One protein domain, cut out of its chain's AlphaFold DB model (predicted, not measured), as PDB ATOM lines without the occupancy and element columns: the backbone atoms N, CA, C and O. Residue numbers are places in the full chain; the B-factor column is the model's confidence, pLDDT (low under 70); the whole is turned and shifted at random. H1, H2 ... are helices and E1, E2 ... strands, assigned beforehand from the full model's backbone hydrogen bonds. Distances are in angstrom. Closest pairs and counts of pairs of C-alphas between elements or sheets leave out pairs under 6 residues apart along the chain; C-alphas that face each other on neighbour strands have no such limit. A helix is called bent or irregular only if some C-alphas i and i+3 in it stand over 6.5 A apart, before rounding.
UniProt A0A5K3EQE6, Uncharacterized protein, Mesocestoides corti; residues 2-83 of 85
ATOM      1  N   ASP A   2      28.564  62.187 144.656       85.38
ATOM      2  CA  ASP A   2      27.361  62.773 144.044       85.38
ATOM      3  C   ASP A   2      26.617  63.775 144.947       85.38
ATOM      4  O   ASP A   2      26.321  64.884 144.517       85.38
ATOM      5  N   ARG A   3      26.457  63.451 146.239       89.06
ATOM      6  CA  ARG A   3      25.904  64.380 147.241       89.06
ATOM      7  C   ARG A   3      26.676  65.704 147.323       89.06
ATOM      8  O   ARG A   3      26.060  66.756 147.411       89.06
ATOM      9  N   TYR A   4      28.010  65.671 147.282       90.69
ATOM     10  CA  TYR A   4      28.826  66.891 147.338       90.69
ATOM     11  C   TYR A   4      28.659  67.734 146.070       90.69
ATOM     12  O   TYR A   4      28.523  68.949 146.165       90.69
ATOM     13  N   CYS A   5      28.602  67.095 144.896       88.38
ATOM     14  CA  CYS A   5      28.312  67.781 143.637       88.38
ATOM     15  C   CYS A   5      26.921  68.424 143.650       88.38
ATOM     16  O   CYS A   5      26.776  69.569 143.232       88.38
ATOM     17  N   GLN A   6      25.914  67.712 144.160       88.69
ATOM     18  CA  GLN A   6      24.553  68.227 144.274       88.69
ATOM     19  C   GLN A   6      24.482  69.449 145.198       88.69
ATOM     20  O   GLN A   6      23.877  70.454 144.836       88.69
ATOM     21  N   GLU A   7      25.112  69.390 146.370       93.38
ATOM     22  CA  GLU A   7      25.112  70.505 147.321       93.38
ATOM     23  C   GLU A   7      25.872  71.724 146.776       93.38
ATOM     24  O   GLU A   7      25.367  72.846 146.853       93.38
ATOM     25  N   ALA A   8      27.029  71.513 146.137       92.00
ATOM     26  CA  ALA A   8      27.766  72.581 145.461       92.00
ATOM     27  C   ALA A   8      26.936  73.220 144.334       92.00
ATOM     28  O   ALA A   8      26.864  74.443 144.221       92.00
ATOM     29  N   PHE A   9      26.244  72.403 143.535       88.75
ATOM     30  CA  PHE A   9      25.364  72.886 142.476       88.75
ATOM     31  C   PHE A   9      24.208  73.729 143.029       88.75
ATOM     32  O   PHE A   9      23.967  74.836 142.546       88.75
ATOM     33  N   ARG A  10      23.532  73.264 144.088       90.94
ATOM     34  CA  ARG A  10      22.459  74.026 144.753       90.94
ATOM     35  C   ARG A  10      22.956  75.369 145.277       90.94
ATOM     36  O   ARG A  10      22.263  76.372 145.112       90.94
ATOM     37  N   MET A  11      24.145  75.400 145.880       95.69
ATOM     38  CA  MET A  11      24.757  76.635 146.368       95.69
ATOM     39  C   MET A  11      25.039  77.612 145.220       95.69
ATOM     40  O   MET A  11      24.661  78.777 145.316       95.69
ATOM     41  N   ASN A  12      25.609  77.136 144.111       92.31
ATOM     42  CA  ASN A  12      25.910  77.968 142.942       92.31
ATOM     43  C   ASN A  12      24.651  78.548 142.289       92.31
ATOM     44  O   ASN A  12      24.614  79.736 141.963       92.31
ATOM     45  N   VAL A  13      23.596  77.737 142.139       89.50
ATOM     46  CA  VAL A  13      22.305  78.209 141.617       89.50
ATOM     47  C   VAL A  13      21.712  79.265 142.550       89.50
ATOM     48  O   VAL A  13      21.285  80.321 142.092       89.50
ATOM     49  N   LYS A  14      21.733  79.024 143.868       91.88
ATOM     50  CA  LYS A  14      21.231  79.982 144.861       91.88
ATOM     51  C   LYS A  14      21.977  81.318 144.804       91.88
ATOM     52  O   LYS A  14      21.327  82.360 144.839       91.88
ATOM     53  N   LEU A  15      23.307  81.290 144.717       94.81
ATOM     54  CA  LEU A  15      24.132  82.496 144.601       94.81
ATOM     55  C   LEU A  15      23.797  83.262 143.318       94.81
ATOM     56  O   LEU A  15      23.429  84.429 143.396       94.81
ATOM     57  N   SER A  16      23.773  82.577 142.172       91.06
ATOM     58  CA  SER A  16      23.457  83.193 140.873       91.06
ATOM     59  C   SER A  16      22.074  83.859 140.859       91.06
ATOM     60  O   SER A  16      21.912  84.965 140.349       91.06
ATOM     61  N   LEU A  17      21.061  83.217 141.455       88.88
ATOM     62  CA  LEU A  17      19.714  83.789 141.567       88.88
ATOM     63  C   LEU A  17      19.652  84.967 142.548       88.88
ATOM     64  O   LEU A  17      18.892  85.910 142.328       88.88
ATOM     65  N   SER A  18      20.439  84.930 143.625       90.38
ATOM     66  CA  SER A  18      20.559  86.050 144.561       90.38
ATOM     67  C   SER A  18      21.205  87.262 143.892       90.38
ATOM     68  O   SER A  18      20.738  88.387 144.084       90.38
ATOM     69  N   ASP A  19      22.229  87.034 143.072       88.94
ATOM     70  CA  ASP A  19      22.898  88.082 142.307       88.94
ATOM     71  C   ASP A  19      21.962  88.674 141.252       88.94
ATOM     72  O   ASP A  19      21.834  89.894 141.170       88.94
ATOM     73  N   LEU A  20      21.206  87.837 140.530       87.06
ATOM     74  CA  LEU A  20      20.175  88.300 139.598       87.06
ATOM     75  C   LEU A  20      19.102  89.136 140.311       87.06
ATOM     76  O   LEU A  20      18.755  90.223 139.852       87.06
ATOM     77  N   ARG A  21      18.601  88.670 141.464       86.38
ATOM     78  CA  ARG A  21      17.635  89.420 142.283       86.38
ATOM     79  C   ARG A  21      18.190  90.786 142.676       86.38
ATOM     80  O   ARG A  21      17.455  91.770 142.615       86.38
ATOM     81  N   ARG A  22      19.447  90.842 143.122       87.38
ATOM     82  CA  ARG A  22      20.112  92.092 143.504       87.38
ATOM     83  C   ARG A  22      20.287  93.014 142.301       87.38
ATOM     84  O   ARG A  22      20.082  94.211 142.430       87.38
ATOM     85  N   ALA A  23      20.634  92.471 141.143       84.75
ATOM     86  CA  ALA A  23      20.851  93.256 139.938       84.75
ATOM     87  C   ALA A  23      19.538  93.845 139.379       84.75
ATOM     88  O   ALA A  23      19.541  94.957 138.867       84.75
ATOM     89  N   ILE A  24      18.407  93.145 139.544       84.81
ATOM     90  CA  ILE A  24      17.075  93.641 139.155       84.81
ATOM     91  C   ILE A  24      16.533  94.666 140.160       84.81
ATOM     92  O   ILE A  24      16.053  95.722 139.762       84.81
ATOM     93  N   ASN A  25      16.575  94.353 141.458       84.25
ATOM     94  CA  ASN A  25      15.938  95.181 142.489       84.25
ATOM     95  C   ASN A  25      16.846  96.295 143.030       84.25
ATOM     96  O   ASN A  25      16.386  97.152 143.782       84.25
ATOM     97  N   GLY A  26      18.134  96.265 142.694       84.44
ATOM     98  CA  GLY A  26      19.154  97.098 143.317       84.44
ATOM     99  C   GLY A  26      19.540  96.632 144.724       84.44
ATOM    100  O   GLY A  26      18.967  95.704 145.301       84.44
ATOM    101  N   ASP A  27      20.560  97.286 145.278       81.75
ATOM    102  CA  ASP A  27      21.064  97.050 146.637       81.75
ATOM    103  C   ASP A  27      20.696  98.165 147.630       81.75
ATOM    104  O   ASP A  27      21.142  98.149 148.779       81.75
ATOM    105  N   GLY A  28      19.875  99.125 147.186       78.00
ATOM    106  CA  GLY A  28      19.400 100.260 147.977       78.00
ATOM    107  C   GLY A  28      20.478 101.286 148.339       78.00
ATOM    108  O   GLY A  28      20.196 102.187 149.124       78.00
ATOM    109  N   ARG A  29      21.705 101.149 147.818       81.88
ATOM    110  CA  ARG A  29      22.831 102.049 148.114       81.88
ATOM    111  C   ARG A  29      23.420 102.675 146.862       81.88
ATOM    112  O   ARG A  29      23.752 103.854 146.886       81.88
ATOM    113  N   ASN A  30      23.551 101.891 145.802       78.06
ATOM    114  CA  ASN A  30      24.074 102.338 144.521       78.06
ATOM    115  C   ASN A  30      22.949 102.368 143.489       78.06
ATOM    116  O   ASN A  30      22.003 101.578 143.577       78.06
ATOM    117  N   GLU A  31      23.069 103.243 142.489       72.75
ATOM    118  CA  GLU A  31      22.222 103.127 141.304       72.75
ATOM    119  C   GLU A  31      22.424 101.731 140.691       72.75
ATOM    120  O   GLU A  31      23.568 101.325 140.443       72.75
ATOM    121  N   PRO A  32      21.345 100.950 140.500       68.38
ATOM    122  CA  PRO A  32      21.463  99.620 139.929       68.38
ATOM    123  C   PRO A  32      22.006  99.715 138.502       68.38
ATOM    124  O   PRO A  32      21.570 100.553 137.714       68.38
ATOM    125  N   ASN A  33      22.944  98.830 138.156       74.81
ATOM    126  CA  ASN A  33      23.441  98.723 136.788       74.81
ATOM    127  C   ASN A  33      22.265  98.354 135.858       74.81
ATOM    128  O   ASN A  33      21.626  97.323 136.100       74.81
ATOM    129  N   PRO A  34      21.939  99.167 134.834       77.12
ATOM    130  CA  PRO A  34      20.753  98.954 134.017       77.12
ATOM    131  C   PRO A  34      20.826  97.622 133.261       77.12
ATOM    132  O   PRO A  34      21.587  97.451 132.312       77.12
ATOM    133  N   LEU A  35      19.988  96.677 133.688       83.50
ATOM    134  CA  LEU A  35      19.907  95.320 133.139       83.50
ATOM    135  C   LEU A  35      19.075  95.243 131.856       83.50
ATOM    136  O   LEU A  35      19.337  94.419 130.981       83.50
ATOM    137  N   PHE A  36      18.064  96.103 131.752       85.75
ATOM    138  CA  PHE A  36      17.140  96.145 130.628       85.75
ATOM    139  C   PHE A  36      17.149  97.532 130.002       85.75
ATOM    140  O   PHE A  36      17.027  98.543 130.692       85.75
ATOM    141  N   LYS A  37      17.239  97.569 128.673       87.62
ATOM    142  CA  LYS A  37      16.972  98.774 127.893       87.62
ATOM    143  C   LYS A  37      15.501  98.777 127.498       87.62
ATOM    144  O   LYS A  37      15.024  97.812 126.903       87.62
ATOM    145  N   ILE A  38      14.808  99.865 127.813       90.88
ATOM    146  CA  ILE A  38      13.396 100.066 127.487       90.88
ATOM    147  C   ILE A  38      13.287 101.339 126.653       90.88
ATOM    148  O   ILE A  38      13.903 102.354 126.975       90.88
ATOM    149  N   LEU A  39      12.530 101.272 125.566       93.00
ATOM    150  CA  LEU A  39      12.188 102.406 124.722       93.00
ATOM    151  C   LEU A  39      10.817 102.934 125.139       93.00
ATOM    152  O   LEU A  39       9.895 102.150 125.353       93.00
ATOM    153  N   LEU A  40      10.692 104.254 125.255       94.81
ATOM    154  CA  LEU A  40       9.414 104.921 125.468       94.81
ATOM    155  C   LEU A  40       8.964 105.521 124.142       94.81
ATOM    156  O   LEU A  40       9.599 106.441 123.631       94.81
ATOM    157  N   ASN A  41       7.873 104.993 123.602       93.69
ATOM    158  CA  ASN A  41       7.300 105.446 122.346       93.69
ATOM    159  C   ASN A  41       5.958 106.125 122.607       93.69
ATOM    160  O   ASN A  41       5.215 105.722 123.500       93.69
ATOM    161  N   LEU A  42       5.639 107.140 121.810       95.88
ATOM    162  CA  LEU A  42       4.300 107.710 121.750       95.88
ATOM    163  C   LEU A  42       3.536 107.000 120.627       95.88
ATOM    164  O   LEU A  42       3.887 107.155 119.459       95.88
ATOM    165  N   ASP A  43       2.531 106.207 120.988       91.75
ATOM    166  CA  ASP A  43       1.632 105.537 120.047       91.75
ATOM    167  C   ASP A  43       0.262 106.225 120.096       91.75
ATOM    168  O   ASP A  43      -0.477 106.138 121.083       91.75
ATOM    169  N   GLY A  44      -0.026 107.022 119.065       92.62
ATOM    170  CA  GLY A  44      -1.153 107.950 119.065       92.62
ATOM    171  C   GLY A  44      -1.040 108.973 120.200       92.62
ATOM    172  O   GLY A  44      -0.210 109.879 120.151       92.62
ATOM    173  N   SER A  45      -1.886 108.832 121.223       93.81
ATOM    174  CA  SER A  45      -1.917 109.697 122.412       93.81
ATOM    175  C   SER A  45      -1.464 108.993 123.697       93.81
ATOM    176  O   SER A  45      -1.681 109.524 124.786       93.81
ATOM    177  N   VAL A  46      -0.890 107.788 123.600       94.69
ATOM    178  CA  VAL A  46      -0.501 106.969 124.757       94.69
ATOM    179  C   VAL A  46       0.997 106.695 124.735       94.69
ATOM    180  O   VAL A  46       1.581 106.376 123.701       94.69
ATOM    181  N   LEU A  47       1.628 106.806 125.902       94.31
ATOM    182  CA  LEU A  47       3.014 106.399 126.092       94.31
ATOM    183  C   LEU A  47       3.095 104.883 126.290       94.31
ATOM    184  O   LEU A  47       2.466 104.331 127.192       94.31
ATOM    185  N   VAL A  48       3.898 104.218 125.464       94.12
ATOM    186  CA  VAL A  48       4.081 102.766 125.460       94.12
ATOM    187  C   VAL A  48       5.548 102.428 125.702       94.12
ATOM    188  O   VAL A  48       6.442 102.950 125.039       94.12
ATOM    189  N   PHE A  49       5.791 101.511 126.639       94.00
ATOM    190  CA  PHE A  49       7.116 100.948 126.891       94.00
ATOM    191  C   PHE A  49       7.367  99.729 126.001       94.00
ATOM    192  O   PHE A  49       6.543  98.815 125.944       94.00
ATOM    193  N   LEU A  50       8.526  99.690 125.346       92.06
ATOM    194  CA  LEU A  50       8.975  98.594 124.492       92.06
ATOM    195  C   LEU A  50      10.367  98.107 124.925       92.06
ATOM    196  O   LEU A  50      11.336  98.856 124.801       92.06
ATOM    197  N   PRO A  51      10.505  96.852 125.389       92.75
ATOM    198  CA  PRO A  51       9.430  95.907 125.720       92.75
ATOM    199  C   PRO A  51       8.549  96.401 126.883       92.75
ATOM    200  O   PRO A  51       8.982  97.202 127.710       92.75
ATOM    201  N   THR A  52       7.312  95.904 126.957       92.75
ATOM    202  CA  THR A  52       6.389  96.251 128.047       92.75
ATOM    203  C   THR A  52       6.860  95.651 129.376       92.75
ATOM    204  O   THR A  52       7.537  94.621 129.402       92.75
ATOM    205  N   ILE A  53       6.464  96.254 130.502       89.00
ATOM    206  CA  ILE A  53       6.804  95.729 131.837       89.00
ATOM    207  C   ILE A  53       6.330  94.274 132.034       89.00
ATOM    208  O   ILE A  53       7.155  93.461 132.448       89.00
ATOM    209  N   PRO A  54       5.088  93.883 131.673       93.19
ATOM    210  CA  PRO A  54       4.668  92.483 131.766       93.19
ATOM    211  C   PRO A  54       5.557  91.541 130.951       93.19
ATOM    212  O   PRO A  54       5.928  90.469 131.428       93.19
ATOM    213  N   ARG A  55       5.980  91.965 129.751       93.50
ATOM    214  CA  ARG A  55       6.878  91.167 128.913       93.50
ATOM    215  C   ARG A  55       8.258  90.997 129.547       93.50
ATOM    216  O   ARG A  55       8.835  89.916 129.471       93.50
ATOM    217  N   LEU A  56       8.786  92.036 130.190       91.25
ATOM    218  CA  LEU A  56      10.032  91.938 130.954       91.25
ATOM    219  C   LEU A  56       9.897  90.961 132.127       91.25
ATOM    220  O   LEU A  56      10.796  90.151 132.347       91.25
ATOM    221  N   THR A  57       8.769  90.983 132.842       90.44
ATOM    222  CA  THR A  57       8.493  90.024 133.921       90.44
ATOM    223  C   THR A  57       8.474  88.587 133.405       90.44
ATOM    224  O   THR A  57       9.131  87.727 133.992       90.44
ATOM    225  N   GLU A  58       7.795  88.323 132.285       93.62
ATOM    226  CA  GLU A  58       7.800  87.001 131.642       93.62
ATOM    227  C   GLU A  58       9.217  86.533 131.299       93.62
ATOM    228  O   GLU A  58       9.573  85.387 131.581       93.62
ATOM    229  N   ILE A  59      10.045  87.419 130.731       91.12
ATOM    230  CA  ILE A  59      11.438  87.108 130.393       91.12
ATOM    231  C   ILE A  59      12.200  86.685 131.652       91.12
ATOM    232  O   ILE A  59      12.808  85.615 131.648       91.12
ATOM    233  N   VAL A  60      12.126  87.462 132.736       89.56
ATOM    234  CA  VAL A  60      12.820  87.150 133.999       89.56
ATOM    235  C   VAL A  60      12.357  85.812 134.576       89.56
ATOM    236  O   VAL A  60      13.188  84.994 134.970       89.56
ATOM    237  N   VAL A  61      11.048  85.551 134.588       89.94
ATOM    238  CA  VAL A  61      10.482  84.293 135.103       89.94
ATOM    239  C   VAL A  61      10.900  83.095 134.240       89.94
ATOM    240  O   VAL A  61      11.192  82.024 134.775       89.94
ATOM    241  N   SER A  62      11.010  83.271 132.919       92.69
ATOM    242  CA  SER A  62      11.390  82.195 131.991       92.69
ATOM    243  C   SER A  62      12.820  81.673 132.189       92.69
ATOM    244  O   SER A  62      13.104  80.519 131.860       92.69
ATOM    245  N   ILE A  63      13.718  82.483 132.767       88.88
ATOM    246  CA  ILE A  63      15.128  82.116 132.984       88.88
ATOM    247  C   ILE A  63      15.244  80.843 133.824       88.88
ATOM    248  O   ILE A  63      16.087  79.998 133.525       88.88
ATOM    249  N   GLY A  64      14.388  80.663 134.835       86.19
ATOM    250  CA  GLY A  64      14.421  79.472 135.688       86.19
ATOM    251  C   GLY A  64      14.255  78.180 134.884       86.19
ATOM    252  O   GLY A  64      15.054  77.254 135.016       86.19
ATOM    253  N   SER A  65      13.269  78.153 133.987       90.44
ATOM    254  CA  SER A  65      13.001  77.012 133.108       90.44
ATOM    255  C   SER A  65      14.145  76.766 132.122       90.44
ATOM    256  O   SER A  65      14.553  75.621 131.930       90.44
ATOM    257  N   HIS A  66      14.714  77.829 131.542       91.06
ATOM    258  CA  HIS A  66      15.867  77.717 130.643       91.06
ATOM    259  C   HIS A  66      17.114  77.178 131.353       91.06
ATOM    260  O   HIS A  66      17.810  76.334 130.795       91.06
ATOM    261  N   LEU A  67      17.376  77.606 132.593       87.56
ATOM    262  CA  LEU A  67      18.478  77.079 133.400       87.56
ATOM    263  C   LEU A  67      18.286  75.587 133.684       87.56
ATOM    264  O   LEU A  67      19.208  74.806 133.466       87.56
ATOM    265  N   ILE A  68      17.088  75.171 134.110       89.00
ATOM    266  CA  ILE A  68      16.782  73.752 134.353       89.00
ATOM    267  C   ILE A  68      17.024  72.926 133.085       89.00
ATOM    268  O   ILE A  68      17.706  71.903 133.144       89.00
ATOM    269  N   ALA A  69      16.518  73.386 131.938       92.88
ATOM    270  CA  ALA A  69      16.701  72.707 130.658       92.88
ATOM    271  C   ALA A  69      18.179  72.635 130.237       92.88
ATOM    272  O   ALA A  69      18.639  71.590 129.779       92.88
ATOM    273  N   ALA A  70      18.943  73.712 130.433       90.31
ATOM    274  CA  ALA A  70      20.372  73.740 130.138       90.31
ATOM    275  C   ALA A  70      21.153  72.742 131.010       90.31
ATOM    276  O   ALA A  70      22.005  72.008 130.505       90.31
ATOM    277  N   PHE A  71      20.834  72.667 132.306       86.62
ATOM    278  CA  PHE A  71      21.513  71.775 133.246       86.62
ATOM    279  C   PHE A  71      21.096  70.304 133.121       86.62
ATOM    280  O   PHE A  71      21.887  69.431 133.475       86.62
ATOM    281  N   ALA A  72      19.909  70.007 132.584       89.06
ATOM    282  CA  ALA A  72      19.426  68.636 132.395       89.06
ATOM    283  C   ALA A  72      20.345  67.780 131.502       89.06
ATOM    284  O   ALA A  72      20.384  66.560 131.645       89.06
ATOM    285  N   ASN A  73      21.114  68.418 130.616       88.88
ATOM    286  CA  ASN A  73      22.034  67.742 129.702       88.88
ATOM    287  C   ASN A  73      23.420  67.476 130.310       88.88
ATOM    288  O   ASN A  73      24.253  66.831 129.671       88.88
ATOM    289  N   ILE A  74      23.706  67.975 131.519       86.31
ATOM    290  CA  ILE A  74      25.012  67.777 132.151       86.31
ATOM    291  C   ILE A  74      25.099  66.346 132.703       86.31
ATOM    292  O   ILE A  74      24.313  65.974 133.579       86.31
ATOM    293  N   PRO A  75      26.063  65.528 132.240       87.50
ATOM    294  CA  PRO A  75      26.220  64.170 132.736       87.50
ATOM    295  C   PRO A  75      26.661  64.171 134.202       87.50
ATOM    296  O   PRO A  75      27.446  65.014 134.644       87.50
ATOM    297  N   ARG A  76      26.206  63.174 134.970       86.44
ATOM    298  CA  ARG A  76      26.629  63.012 136.368       86.44
ATOM    299  C   ARG A  76      28.138  62.807 136.430       86.44
ATOM    300  O   ARG A  76      28.672  61.963 135.713       86.44
ATOM    301  N   LEU A  77      28.818  63.495 137.344       85.38
ATOM    302  CA  LEU A  77      30.277  63.423 137.464       85.38
ATOM    303  C   LEU A  77      30.826  61.981 137.572       85.38
ATOM    304  O   LEU A  77      31.788  61.679 136.866       85.38
ATOM    305  N   PRO A  78      30.214  61.050 138.343       84.56
ATOM    306  CA  PRO A  78      30.651  59.654 138.349       84.56
ATOM    307  C   PRO A  78      30.635  59.013 136.958       84.56
ATOM    308  O   PRO A  78      31.604  58.366 136.595       84.56
ATOM    309  N   SER A  79      29.600  59.267 136.147       85.75
ATOM    310  CA  SER A  79      29.486  58.699 134.793       85.75
ATOM    311  C   SER A  79      30.574  59.181 133.829       85.75
ATOM    312  O   SER A  79      30.895  58.493 132.864       85.75
ATOM    313  N   VAL A  80      31.162  60.349 134.099       89.00
ATOM    314  CA  VAL A  80      32.284  60.893 133.327       89.00
ATOM    315  C   VAL A  80      33.605  60.312 133.826       89.00
ATOM    316  O   VAL A  80      34.431  59.883 133.027       89.00
ATOM    317  N   LEU A  81      33.802  60.263 135.146       85.56
ATOM    318  CA  LEU A  81      35.070  59.843 135.748       85.56
ATOM    319  C   LEU A  81      35.300  58.326 135.709       85.56
ATOM    320  O   LEU A  81      36.449  57.892 135.730       85.56
ATOM    321  N   THR A  82      34.244  57.510 135.647       84.88
ATOM    322  CA  THR A  82      34.362  56.042 135.580       84.88
ATOM    323  C   THR A  82      34.278  55.490 134.161       84.88
ATOM    324  O   THR A  82      34.284  54.280 133.992       84.88
ATOM    325  N   LYS A  83      34.201  56.345 133.133       70.81
ATOM    326  CA  LYS A  83      34.005  55.928 131.733       70.81
ATOM    327  C   LYS A  83      35.199  55.174 131.120       70.81
ATOM    328  O   LYS A  83      35.024  54.532 130.095       70.81
TER     329      LYS A  83
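This is residues 2 to 83 of the 85 residues of an uncharacterized protein of Mesocestoides corti (UniProt A0A5K3EQE6). Two long helices, H1 and H2, run side by side in nearly opposite directions but with a gap between them, and a two-strand hairpin, E1 and E2, lengthens the model beyond the first residues of H2. The tip of that hairpin, residues 42 to 47, sticks out, while the small helix H3 lies at the far end, by the first residues of H1. The printed part has 82 residues with three named helices and two named strands, in the order H1, E1, E2, H2, H3; the sheet is E1 - E2, antiparallel, and the class is mostly helix. The whole is extended, with a radius of gyration of the C-alphas of 18.9 A and spans of 66 by 30 by 14 A.

H1 is residues 2 to 25, 34.4 A from first to last C-alpha, and begins at C-alpha 2 at (27.361, 62.773, 144.044). Residues 26 to 38 hold no named element. E1 is residues 39 to 43, 12.0 A long, and E2 is residues 46 to 50, 12.6 A long. H2 is residues 53 to 72, 29.9 A long, with C-alpha 53 at (6.804, 95.729, 131.837). H2 has a kink of 26 degrees near residue 64. It is neither bent nor irregular, but only just: C-alphas 61 and 64 are 6.3 A apart. H3 is residues 77 to 81, 6.2 A long, and ends at C-alpha 81 at (35.070, 59.843, 135.748).

H1 and H2 are near each other, with 7 pairs of C-alphas within 10 A and no pair within 8 A. H1 only just touches H3, with residues 2 to 5 alone and 3 pairs of C-alphas within 8 A; the closest are those of Asp 2 and Leu 77, 7.2 A apart. E1 and E2 form a hairpin, antiparallel, with 146 degrees between their directions. Across it N 41 and O 48 are 2.9 A apart and N 48 and O 41 are 2.8 A apart, both within hydrogen-bond range. The C-alphas of residues 42 and 47, which face each other, are 4.7 A apart. E1 and H2 are apart, and so are H2 and H3. In H1 and H3 every O i to N i+4 pair is within hydrogen-bond range; in H2 it is 14 of 16.

The two C-alphas farthest apart are those of Ser 45 and Thr 82, at 66.1 A, while the C-alphas of Asp 2 and Lys 83, the first and last printed, are 15.6 A apart. The link from H1 to E1, 13 residues, is long; the links E1 to E2, E2 to H2 and H2 to H3 are tight. The printed part has no cut. The mean pLDDT of the printed part is 88.3, and one residue, Pro 32, is under 70.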